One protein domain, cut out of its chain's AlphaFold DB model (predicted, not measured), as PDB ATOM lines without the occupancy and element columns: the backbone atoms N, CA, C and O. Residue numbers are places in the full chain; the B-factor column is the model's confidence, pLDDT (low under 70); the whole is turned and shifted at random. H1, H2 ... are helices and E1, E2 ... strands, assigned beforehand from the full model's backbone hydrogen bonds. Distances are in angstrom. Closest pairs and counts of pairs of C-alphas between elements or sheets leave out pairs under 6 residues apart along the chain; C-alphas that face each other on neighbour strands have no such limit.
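What this domain is: This is residues 153 to 234 of the 301 residues of the protein "Uncharacterized protein conserved in bacteria, putative virulence factor" of Serratia fonticola (UniProt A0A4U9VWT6). A long, twisted ribbon of three antiparallel strands, E1, E2 and E3, has the helix H1 slanting over one face, while the short helix H2 crosses near the end of the ribbon where E1 begins and E2 ends. The ribbon makes the long axis, and two successive hairpins, E1 with E2 and E2 with E3, form it. The printed part has 82 residues with two named helices followed by three named strands, H1 H2 E1 E2 E3; the sheet order is E1 - E2 - E3, and the class is mixed, helices and strands. It is only just compact, close to loose, with a radius of gyration of the C-alphas of 13.9 A, and spans 45 by 27 by 23 A.

How they stand to each other: H1, residues 153 to 168, touches H2, residues 173 to 179, with residues 164 to 166 alone. Their closest C-alphas, those of Ile 165 and Ala 173, are 5.3 A apart, and their lines are about perpendicular at 89 degrees. E1, residues 191 to 199, E2, residues 204 to 215, and E3, residues 221 to 233, form a meander, each strand the antiparallel neighbour of the one before. With H1 and H2 on one face of this sheet, the arrangement has two layers. H1 is on the sheet at a height of 6.1 A over the sheet and runs slantwise to the strands, at 53 degrees to E1 on the local plane; the closest C-alphas of H1 and E2, those of Ala 153 and Ala 207, are 5.8 A apart. H2 is on the sheet at a height of 7.7 A and runs across the strands, at 69 degrees to E2 on the local plane; its closest C-alphas to E1 are those of Phe 177 and Leu 192, 6.2 A apart. Between E1 and E2, N 194 and O 209 are within hydrogen-bond range at 2.9 A; between E2 and E3, N 210 and O 226 are at 2.8 A. Every O i to N i+4 pair is within hydrogen-bond range in H1 and H2.

Where its parts are: H1 begins at C-alpha 153, (157.102, 203.902, 172.619), and is 21.7 A long; H2 is 9.9 A. E1 begins at C-alpha 191, (152.626, 188.920, 161.756), and is 26.0 A long. E2 and E3 are each 35.0 A long; E3 bends by 54 degrees at residue 228 and ends at C-alpha 233, (159.222, 202.506, 184.957).

The domain as a whole: The outline is elongated, and the two C-alphas farthest apart, those of Gly 218 and Lys 234, are 46.0 A apart. The printed part has no cut. The link from H2 to E1, 11 residues, is long; the other links are tight. The mean pLDDT of the printed part is 90.1, and residues 217 to 219, in the link from E2 to E3, are under 70.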
ATOM      1  N   ALA A 153     156.674 205.241 173.004       81.06
ATOM      2  CA  ALA A 153     157.102 203.902 172.619       81.06
ATOM      3  C   ALA A 153     156.513 203.466 171.262       81.06
ATOM      4  O   ALA A 153     157.230 202.945 170.400       81.06
ATOM      5  N   THR A 154     155.224 203.725 171.019       80.19
ATOM      6  CA  THR A 154     154.559 203.394 169.746       80.19
ATOM      7  C   THR A 154     155.087 204.242 168.589       80.19
ATOM      8  O   THR A 154     155.270 203.729 167.479       80.19
ATOM      9  N   CYS A 155     155.385 205.524 168.827       86.50
ATOM     10  CA  CYS A 155     155.985 206.396 167.815       86.50
ATOM     11  C   CYS A 155     157.340 205.875 167.330       86.50
ATOM     12  O   CYS A 155     157.578 205.855 166.117       86.50
ATOM     13  N   GLY A 156     158.193 205.390 168.238       88.62
ATOM     14  CA  GLY A 156     159.464 204.760 167.874       88.62
ATOM     15  C   GLY A 156     159.276 203.555 166.945       88.62
ATOM     16  O   GLY A 156     159.932 203.455 165.904       88.62
ATOM     17  N   GLN A 157     158.315 202.679 167.261       92.50
ATOM     18  CA  GLN A 157     158.007 201.508 166.430       92.50
ATOM     19  C   GLN A 157     157.490 201.895 165.039       92.50
ATOM     20  O   GLN A 157     157.849 201.259 164.048       92.50
ATOM     21  N   MET A 158     156.685 202.955 164.929       90.44
ATOM     22  CA  MET A 158     156.181 203.423 163.636       90.44
ATOM     23  C   MET A 158     157.268 203.969 162.719       90.44
ATOM     24  O   MET A 158     157.245 203.677 161.522       90.44
ATOM     25  N   VAL A 159     158.213 204.744 163.255       92.31
ATOM     26  CA  VAL A 159     159.342 205.251 162.463       92.31
ATOM     27  C   VAL A 159     160.190 204.087 161.954       92.31
ATOM     28  O   VAL A 159     160.530 204.059 160.771       92.31
ATOM     29  N   TYR A 160     160.460 203.102 162.815       94.38
ATOM     30  CA  TYR A 160     161.157 201.876 162.431       94.38
ATOM     31  C   TYR A 160     160.422 201.139 161.304       94.38
ATOM     32  O   TYR A 160     160.999 200.921 160.242       94.38
ATOM     33  N   LEU A 161     159.133 200.833 161.482       94.88
ATOM     34  CA  LEU A 161     158.327 200.146 160.469       94.88
ATOM     35  C   LEU A 161     158.283 200.903 159.143       94.88
ATOM     36  O   LEU A 161     158.428 200.293 158.086       94.88
ATOM     37  N   TYR A 162     158.081 202.221 159.183       93.75
ATOM     38  CA  TYR A 162     158.060 203.041 157.978       93.75
ATOM     39  C   TYR A 162     159.403 202.976 157.250       93.75
ATOM     40  O   TYR A 162     159.421 202.755 156.042       93.75
ATOM     41  N   ASN A 163     160.515 203.139 157.971       95.88
ATOM     42  CA  ASN A 163     161.846 203.093 157.379       95.88
ATOM     43  C   ASN A 163     162.140 201.720 156.767       95.88
ATOM     44  O   ASN A 163     162.531 201.641 155.605       95.88
ATOM     45  N   GLU A 164     161.883 200.637 157.501       96.25
ATOM     46  CA  GLU A 164     162.117 199.292 156.981       96.25
ATOM     47  C   GLU A 164     161.266 199.023 155.743       96.25
ATOM     48  O   GLU A 164     161.791 198.687 154.684       96.25
ATOM     49  N   ILE A 165     159.956 199.249 155.824       94.75
ATOM     50  CA  ILE A 165     159.052 198.927 154.722       94.75
ATOM     51  C   ILE A 165     159.322 199.826 153.516       94.75
ATOM     52  O   ILE A 165     159.507 199.323 152.412       94.75
ATOM     53  N   GLN A 166     159.328 201.149 153.697       94.69
ATOM     54  CA  GLN A 166     159.370 202.090 152.576       94.69
ATOM     55  C   GLN A 166     160.774 202.258 152.000       94.69
ATOM     56  O   GLN A 166     160.913 202.369 150.784       94.69
ATOM     57  N   VAL A 167     161.805 202.276 152.848       94.75
ATOM     58  CA  VAL A 167     163.180 202.560 152.420       94.75
ATOM     59  C   VAL A 167     163.934 201.267 152.131       94.75
ATOM     60  O   VAL A 167     164.415 201.089 151.015       94.75
ATOM     61  N   ASN A 168     164.000 200.341 153.091       96.69
ATOM     62  CA  ASN A 168     164.848 199.148 152.960       96.69
ATOM     63  C   ASN A 168     164.211 198.044 152.103       96.69
ATOM     64  O   ASN A 168     164.916 197.346 151.377       96.69
ATOM     65  N   PHE A 169     162.883 197.918 152.138       95.69
ATOM     66  CA  PHE A 169     162.119 196.940 151.357       95.69
ATOM     67  C   PHE A 169     161.350 197.572 150.185       95.69
ATOM     68  O   PHE A 169     160.506 196.919 149.571       95.69
ATOM     69  N   ALA A 170     161.647 198.831 149.837       95.19
ATOM     70  CA  ALA A 170     161.081 199.532 148.678       95.19
ATOM     71  C   ALA A 170     159.538 199.480 148.597       95.19
ATOM     72  O   ALA A 170     158.955 199.284 147.531       95.19
ATOM     73  N   GLY A 171     158.873 199.611 149.745       92.38
ATOM     74  CA  GLY A 171     157.418 199.570 149.892       92.38
ATOM     75  C   GLY A 171     156.821 198.167 150.051       92.38
ATOM     76  O   GLY A 171     155.612 198.049 150.248       92.38
ATOM     77  N   GLN A 172     157.623 197.098 149.998       92.50
ATOM     78  CA  GLN A 172     157.138 195.714 150.055       92.50
ATOM     79  C   GLN A 172     156.993 195.224 151.503       92.50
ATOM     80  O   GLN A 172     157.874 194.561 152.052       92.50
ATOM     81  N   ALA A 173     155.850 195.534 152.121       93.31
ATOM     82  CA  ALA A 173     155.556 195.146 153.505       93.31
ATOM     83  C   ALA A 173     155.581 193.621 153.725       93.31
ATOM     84  O   ALA A 173     156.099 193.162 154.740       93.31
ATOM     85  N   GLU A 174     155.081 192.832 152.770       93.25
ATOM     86  CA  GLU A 174     155.104 191.363 152.839       93.25
ATOM     87  C   GLU A 174     156.528 190.815 152.882       93.25
ATOM     88  O   GLU A 174     156.848 190.008 153.749       93.25
ATOM     89  N   ALA A 175     157.411 191.305 152.007       94.12
ATOM     90  CA  ALA A 175     158.808 190.885 151.980       94.12
ATOM     91  C   ALA A 175     159.512 191.190 153.310       94.12
ATOM     92  O   ALA A 175     160.243 190.343 153.825       94.12
ATOM     93  N   PHE A 176     159.243 192.361 153.898       95.69
ATOM     94  CA  PHE A 176     159.753 192.719 155.220       95.69
ATOM     95  C   PHE A 176     159.242 191.767 156.311       95.69
ATOM     96  O   PHE A 176     160.035 191.219 157.077       95.69
ATOM     97  N   PHE A 177     157.931 191.515 156.367       95.38
ATOM     98  CA  PHE A 177     157.352 190.622 157.375       95.38
ATOM     99  C   PHE A 177     157.839 189.181 157.215       95.38
ATOM    100  O   PHE A 177     158.098 188.511 158.214       95.38
ATOM    101  N   SER A 178     157.992 188.695 155.982       93.88
ATOM    102  CA  SER A 178     158.563 187.378 155.695       93.88
ATOM    103  C   SER A 178     160.028 187.287 156.113       93.88
ATOM    104  O   SER A 178     160.420 186.282 156.699       93.88
ATOM    105  N   ALA A 179     160.825 188.332 155.870       94.94
ATOM    106  CA  ALA A 179     162.231 188.371 156.272       94.94
ATOM    107  C   ALA A 179     162.407 188.401 157.800       94.94
ATOM    108  O   ALA A 179     163.336 187.795 158.327       94.94
ATOM    109  N   MET A 180     161.495 189.069 158.510       94.94
ATOM    110  CA  MET A 180     161.495 189.158 159.974       94.94
ATOM    111  C   MET A 180     160.717 188.023 160.655       94.94
ATOM    112  O   MET A 180     160.581 188.009 161.883       94.94
ATOM    113  N   ALA A 181     160.179 187.075 159.882       92.31
ATOM    114  CA  ALA A 181     159.371 185.993 160.412       92.31
ATOM    115  C   ALA A 181     160.210 185.102 161.331       92.31
ATOM    116  O   ALA A 181     161.229 184.532 160.936       92.31
ATOM    117  N   ARG A 182     159.755 184.946 162.574       88.50
ATOM    118  CA  ARG A 182     160.397 184.017 163.498       88.50
ATOM    119  C   ARG A 182     160.106 182.563 163.098       88.50
ATOM    120  O   ARG A 182     158.968 182.276 162.717       88.50
ATOM    121  N   PRO A 183     161.066 181.635 163.270       88.38
ATOM    122  CA  PRO A 183     160.859 180.216 162.969       88.38
ATOM    123  C   PRO A 183     159.717 179.561 163.758       88.38
ATOM    124  O   PRO A 183     159.120 178.601 163.289       88.38
ATOM    125  N   ASP A 184     159.416 180.075 164.953       89.12
ATOM    126  CA  ASP A 184     158.361 179.584 165.844       89.12
ATOM    127  C   ASP A 184     157.008 180.298 165.657       89.12
ATOM    128  O   ASP A 184     156.084 180.095 166.444       89.12
ATOM    129  N   SER A 185     156.865 181.144 164.630       85.12
ATOM    130  CA  SER A 185     155.594 181.812 164.340       85.12
ATOM    131  C   SER A 185     154.561 180.834 163.777       85.12
ATOM    132  O   SER A 185     154.836 180.099 162.831       85.12
ATOM    133  N   ALA A 186     153.335 180.878 164.307       84.56
ATOM    134  CA  ALA A 186     152.197 180.143 163.750       84.56
ATOM    135  C   ALA A 186     151.702 180.733 162.413       84.56
ATOM    136  O   ALA A 186     151.103 180.024 161.611       84.56
ATOM    137  N   GLU A 187     151.979 182.019 162.159       88.00
ATOM    138  CA  GLU A 187     151.637 182.718 160.914       88.00
ATOM    139  C   GLU A 187     152.875 183.447 160.345       88.00
ATOM    140  O   GLU A 187     152.948 184.686 160.393       88.00
ATOM    141  N   PRO A 188     153.894 182.713 159.846       86.31
ATOM    142  CA  PRO A 188     155.114 183.311 159.303       86.31
ATOM    143  C   PRO A 188     154.807 184.285 158.162       86.31
ATOM    144  O   PRO A 188     153.985 184.002 157.294       86.31
ATOM    145  N   GLY A 189     155.456 185.449 158.168       89.06
ATOM    146  CA  GLY A 189     155.292 186.468 157.127       89.06
ATOM    147  C   GLY A 189     153.986 187.266 157.172       89.06
ATOM    148  O   GLY A 189     153.853 188.225 156.423       89.06
ATOM    149  N   LYS A 190     153.037 186.933 158.060       91.75
ATOM    150  CA  LYS A 190     151.785 187.699 158.235       91.75
ATOM    151  C   LYS A 190     151.768 188.576 159.478       91.75
ATOM    152  O   LYS A 190     151.021 189.551 159.544       91.75
ATOM    153  N   THR A 191     152.563 188.213 160.478       93.56
ATOM    154  CA  THR A 191     152.626 188.920 161.756       93.56
ATOM    155  C   THR A 191     154.060 189.274 162.115       93.56
ATOM    156  O   THR A 191     154.992 188.530 161.817       93.56
ATOM    157  N   LEU A 192     154.221 190.416 162.779       94.00
ATOM    158  CA  LEU A 192     155.494 190.902 163.291       94.00
ATOM    159  C   LEU A 192     155.282 191.418 164.710       94.00
ATOM    160  O   LEU A 192     154.461 192.302 164.936       94.00
ATOM    161  N   ARG A 193     156.014 190.869 165.681       94.00
ATOM    162  CA  ARG A 193     155.958 191.333 167.070       94.00
ATOM    163  C   ARG A 193     157.197 192.154 167.384       94.00
ATOM    164  O   ARG A 193     158.307 191.645 167.266       94.00
ATOM    165  N   ILE A 194     156.985 193.391 167.812       94.06
ATOM    166  CA  ILE A 194     158.045 194.339 168.148       94.06
ATOM    167  C   ILE A 194     157.929 194.684 169.625       94.06
ATOM    168  O   ILE A 194     156.836 194.963 170.114       94.06
ATOM    169  N   ALA A 195     159.064 194.653 170.320       93.62
ATOM    170  CA  ALA A 195     159.216 195.223 171.647       93.62
ATOM    171  C   ALA A 195     160.148 196.435 171.543       93.62
ATOM    172  O   ALA A 195     161.255 196.307 171.022       93.62
ATOM    173  N   SER A 196     159.702 197.592 172.022       92.19
ATOM    174  CA  SER A 196     160.524 198.799 172.140       92.19
ATOM    175  C   SER A 196     160.772 199.101 173.608       92.19
ATOM    176  O   SER A 196     159.822 199.143 174.388       92.19
ATOM    177  N   VAL A 197     162.039 199.320 173.956       92.06
ATOM    178  CA  VAL A 197     162.470 199.812 175.267       92.06
ATOM    179  C   VAL A 197     163.046 201.204 175.050       92.06
ATOM    180  O   VAL A 197     164.074 201.338 174.389       92.06
ATOM    181  N   ASP A 198     162.366 202.216 175.568       90.44
ATOM    182  CA  ASP A 198     162.792 203.610 175.496       90.44
ATOM    183  C   ASP A 198     163.314 204.046 176.865       90.44
ATOM    184  O   ASP A 198     162.548 204.135 177.819       90.44
ATOM    185  N   ILE A 199     164.627 204.242 176.981       92.50
ATOM    186  CA  ILE A 199     165.289 204.628 178.233       92.50
ATOM    187  C   ILE A 199     165.573 206.126 178.170       92.50
ATOM    188  O   ILE A 199     166.555 206.565 177.565       92.50
ATOM    189  N   GLY A 200     164.708 206.904 178.809       91.25
ATOM    190  CA  GLY A 200     164.848 208.344 178.938       91.25
ATOM    191  C   GLY A 200     165.724 208.758 180.121       91.25
ATOM    192  O   GLY A 200     166.453 207.971 180.727       91.25
ATOM    193  N   GLY A 201     165.630 210.043 180.469       92.88
ATOM    194  CA  GLY A 201     166.341 210.605 181.615       92.88
ATOM    195  C   GLY A 201     165.823 210.075 182.951       92.88
ATOM    196  O   GLY A 201     166.624 209.594 183.734       92.88
ATOM    197  N   GLY A 202     164.508 210.148 183.189       91.19
ATOM    198  CA  GLY A 202     163.884 209.747 184.465       91.19
ATOM    199  C   GLY A 202     162.830 208.640 184.352       91.19
ATOM    200  O   GLY A 202     162.247 208.239 185.358       91.19
ATOM    201  N   THR A 203     162.547 208.157 183.140       90.50
ATOM    202  CA  THR A 203     161.624 207.039 182.906       90.50
ATOM    203  C   THR A 203     162.174 206.076 181.864       90.50
ATOM    204  O   THR A 203     162.887 206.487 180.950       90.50
ATOM    205  N   THR A 204     161.813 204.802 182.001       91.12
ATOM    206  CA  THR A 204     161.978 203.786 180.958       91.12
ATOM    207  C   THR A 204     160.605 203.288 180.540       91.12
ATOM    208  O   THR A 204     159.868 202.793 181.388       91.12
ATOM    209  N   ASP A 205     160.274 203.356 179.260       90.06
ATOM    210  CA  ASP A 205     159.008 202.873 178.715       90.06
ATOM    211  C   ASP A 205     159.210 201.570 177.927       90.06
ATOM    212  O   ASP A 205     160.149 201.427 177.144       90.06
ATOM    213  N   LEU A 206     158.307 200.608 178.117       90.50
ATOM    214  CA  LEU A 206     158.251 199.352 177.373       90.50
ATOM    215  C   LEU A 206     156.904 199.244 176.659       90.50
ATOM    216  O   LEU A 206     155.855 199.284 177.299       90.50
ATOM    217  N   ALA A 207     156.933 199.000 175.351       91.69
ATOM    218  CA  ALA A 207     155.751 198.612 174.588       91.69
ATOM    219  C   ALA A 207     156.026 197.360 173.758       91.69
ATOM    220  O   ALA A 207     157.054 197.255 173.091       91.69
ATOM    221  N   ILE A 208     155.080 196.423 173.771       94.31
ATOM    222  CA  ILE A 208     155.083 195.235 172.921       94.31
ATOM    223  C   ILE A 208     153.841 195.286 172.043       94.31
ATOM    224  O   ILE A 208     152.718 195.177 172.538       94.31
ATOM    225  N   THR A 209     154.047 195.390 170.737       94.50
ATOM    226  CA  THR A 209     152.972 195.476 169.748       94.50
ATOM    227  C   THR A 209     153.117 194.344 168.752       94.50
ATOM    228  O   THR A 209     154.204 194.065 168.242       94.50
ATOM    229  N   GLN A 210     152.009 193.674 168.460       94.56
ATOM    230  CA  GLN A 210     151.917 192.750 167.344       94.56
ATOM    231  C   GLN A 210     151.278 193.458 166.159       94.56
ATOM    232  O   GLN A 210     150.123 193.861 166.211       94.56
ATOM    233  N   TYR A 211     152.025 193.579 165.077       94.69
ATOM    234  CA  TYR A 211     151.547 194.083 163.805       94.69
ATOM    235  C   TYR A 211     151.094 192.920 162.932       94.69
ATOM    236  O   TYR A 211     151.726 191.859 162.916       94.69
ATOM    237  N   ARG A 212     150.005 193.118 162.196       94.06
ATOM    238  CA  ARG A 212     149.479 192.156 161.227       94.06
ATOM    239  C   ARG A 212     149.350 192.812 159.859       94.06
ATOM    240  O   ARG A 212     148.934 193.966 159.776       94.06
ATOM    241  N   LEU A 213     149.684 192.062 158.814       93.50
ATOM    242  CA  LEU A 213     149.342 192.418 157.442       93.50
ATOM    243  C   LEU A 213     147.896 192.015 157.155       93.50
ATOM    244  O   LEU A 213     147.528 190.848 157.289       93.50
ATOM    245  N   GLU A 214     147.086 192.993 156.778       88.88
ATOM    246  CA  GLU A 214     145.721 192.805 156.305       88.88
ATOM    247  C   GLU A 214     145.671 193.141 154.816       88.88
ATOM    248  O   GLU A 214     146.099 194.221 154.392       88.88
ATOM    249  N   GLU A 215     145.142 192.216 154.019       80.06
ATOM    250  CA  GLU A 215     144.832 192.475 152.617       80.06
ATOM    251  C   GLU A 215     143.688 193.491 152.549       80.06
ATOM    252  O   GLU A 215     142.622 193.306 153.143       80.06
ATOM    253  N   THR A 216     143.911 194.590 151.833       75.94
ATOM    254  CA  THR A 216     142.865 195.571 151.523       75.94
ATOM    255  C   THR A 216     142.425 195.431 150.070       75.94
ATOM    256  O   THR A 216     143.122 194.833 149.263       75.94
ATOM    257  N   ALA A 217     141.253 195.964 149.710       68.88
ATOM    258  CA  ALA A 217     140.803 195.946 148.320       68.88
ATOM    259  C   ALA A 217     141.816 196.675 147.408       68.88
ATOM    260  O   ALA A 217     142.092 197.860 147.603       68.88
ATOM    261  N   GLY A 218     142.354 195.962 146.413       62.41
ATOM    262  CA  GLY A 218     143.480 196.405 145.580       62.41
ATOM    263  C   GLY A 218     144.804 195.754 146.000       62.41
ATOM    264  O   GLY A 218     144.860 195.022 146.974       62.41
ATOM    265  N   ASN A 219     145.896 196.011 145.277       64.50
ATOM    266  CA  ASN A 219     147.212 195.412 145.565       64.50
ATOM    267  C   ASN A 219     147.935 196.085 146.759       64.50
ATOM    268  O   ASN A 219     149.159 196.193 146.770       64.50
ATOM    269  N   ASN A 220     147.170 196.609 147.723       71.88
ATOM    270  CA  ASN A 220     147.672 197.355 148.871       71.88
ATOM    271  C   ASN A 220     147.541 196.515 150.138       71.88
ATOM    272  O   ASN A 220     146.494 195.918 150.403       71.88
ATOM    273  N   VAL A 221     148.587 196.551 150.958       81.62
ATOM    274  CA  VAL A 221     148.640 195.860 152.244       81.62
ATOM    275  C   VAL A 221     148.577 196.887 153.363       81.62
ATOM    276  O   VAL A 221     149.294 197.892 153.346       81.62
ATOM    277  N   LYS A 222     147.713 196.639 154.345       90.19
ATOM    278  CA  LYS A 222     147.575 197.472 155.536       90.19
ATOM    279  C   LYS A 222     148.297 196.815 156.706       90.19
ATOM    280  O   LYS A 222     148.078 195.646 156.999       90.19
ATOM    281  N   VAL A 223     149.132 197.583 157.401       92.19
ATOM    282  CA  VAL A 223     149.762 197.150 158.653       92.19
ATOM    283  C   VAL A 223     148.878 197.590 159.819       92.19
ATOM    284  O   VAL A 223     148.751 198.787 160.080       92.19
ATOM    285  N   THR A 224     148.266 196.638 160.520       93.19
ATOM    286  CA  THR A 224     147.360 196.913 161.643       93.19
ATOM    287  C   THR A 224     148.043 196.571 162.975       93.19
ATOM    288  O   THR A 224     148.471 195.426 163.154       93.19
ATOM    289  N   PRO A 225     148.177 197.530 163.914       93.19
ATOM    290  CA  PRO A 225     148.776 197.292 165.225       93.19
ATOM    291  C   PRO A 225     147.791 196.644 166.205       93.19
ATOM    292  O   PRO A 225     146.617 197.006 166.268       93.19
ATOM    293  N   HIS A 226     148.298 195.743 167.041       93.12
ATOM    294  CA  HIS A 226     147.618 195.199 168.210       93.12
ATOM    295  C   HIS A 226     148.561 195.269 169.417       93.12
ATOM    296  O   HIS A 226     149.505 194.484 169.532       93.12
ATOM    297  N   LEU A 227     148.330 196.248 170.293       91.50
ATOM    298  CA  LEU A 227     149.126 196.449 171.503       91.50
ATOM    299  C   LEU A 227     148.913 195.270 172.462       91.50
ATOM    300  O   LEU A 227     147.791 195.021 172.895       91.50
ATOM    301  N   LEU A 228     149.990 194.554 172.781       93.94
ATOM    302  CA  LEU A 228     149.967 193.405 173.687       93.94
ATOM    303  C   LEU A 228     150.299 193.804 175.122       93.94
ATOM    304  O   LEU A 228     149.722 193.267 176.063       93.94
ATOM    305  N   PHE A 229     151.258 194.713 175.289       92.12
ATOM    306  CA  PHE A 229     151.745 195.130 176.597       92.12
ATOM    307  C   PHE A 229     152.303 196.548 176.533       92.12
ATOM    308  O   PHE A 229     152.928 196.917 175.538       92.12
ATOM    309  N   ARG A 230     152.094 197.325 177.599       88.25
ATOM    310  CA  ARG A 230     152.653 198.667 177.748       88.25
ATOM    311  C   ARG A 230     152.836 199.007 179.220       88.25
ATOM    312  O   ARG A 230     151.883 198.875 179.981       88.25
ATOM    313  N   GLU A 231     154.019 199.480 179.586       87.62
ATOM    314  CA  GLU A 231     154.369 199.863 180.958       87.62
ATOM    315  C   GLU A 231     155.434 200.971 180.944       87.62
ATOM    316  O   GLU A 231     156.235 201.040 180.013       87.62
ATOM    317  N   GLY A 232     155.451 201.813 181.979       87.81
ATOM    318  CA  GLY A 232     156.514 202.783 182.239       87.81
ATOM    319  C   GLY A 232     157.118 202.579 183.632       87.81
ATOM    320  O   GLY A 232     156.402 202.323 184.602       87.81
ATOM    321  N   PHE A 233     158.437 202.711 183.741       89.31
ATOM    322  CA  PHE A 233     159.222 202.506 184.957       89.31
ATOM    323  C   PHE A 233     159.936 203.795 185.365       89.31
ATOM    324  O   PHE A 233     160.383 204.559 184.515       89.31
ATOM    325  N   LYS A 234     160.113 204.009 186.674       89.25
ATOM    326  CA  LYS A 234     160.901 205.123 187.243       89.25
ATOM    327  C   LYS A 234     162.367 204.755 187.489       89.25
ATOM    328  O   LYS A 234     162.969 205.272 188.419       89.25
TER     329      LYS A 234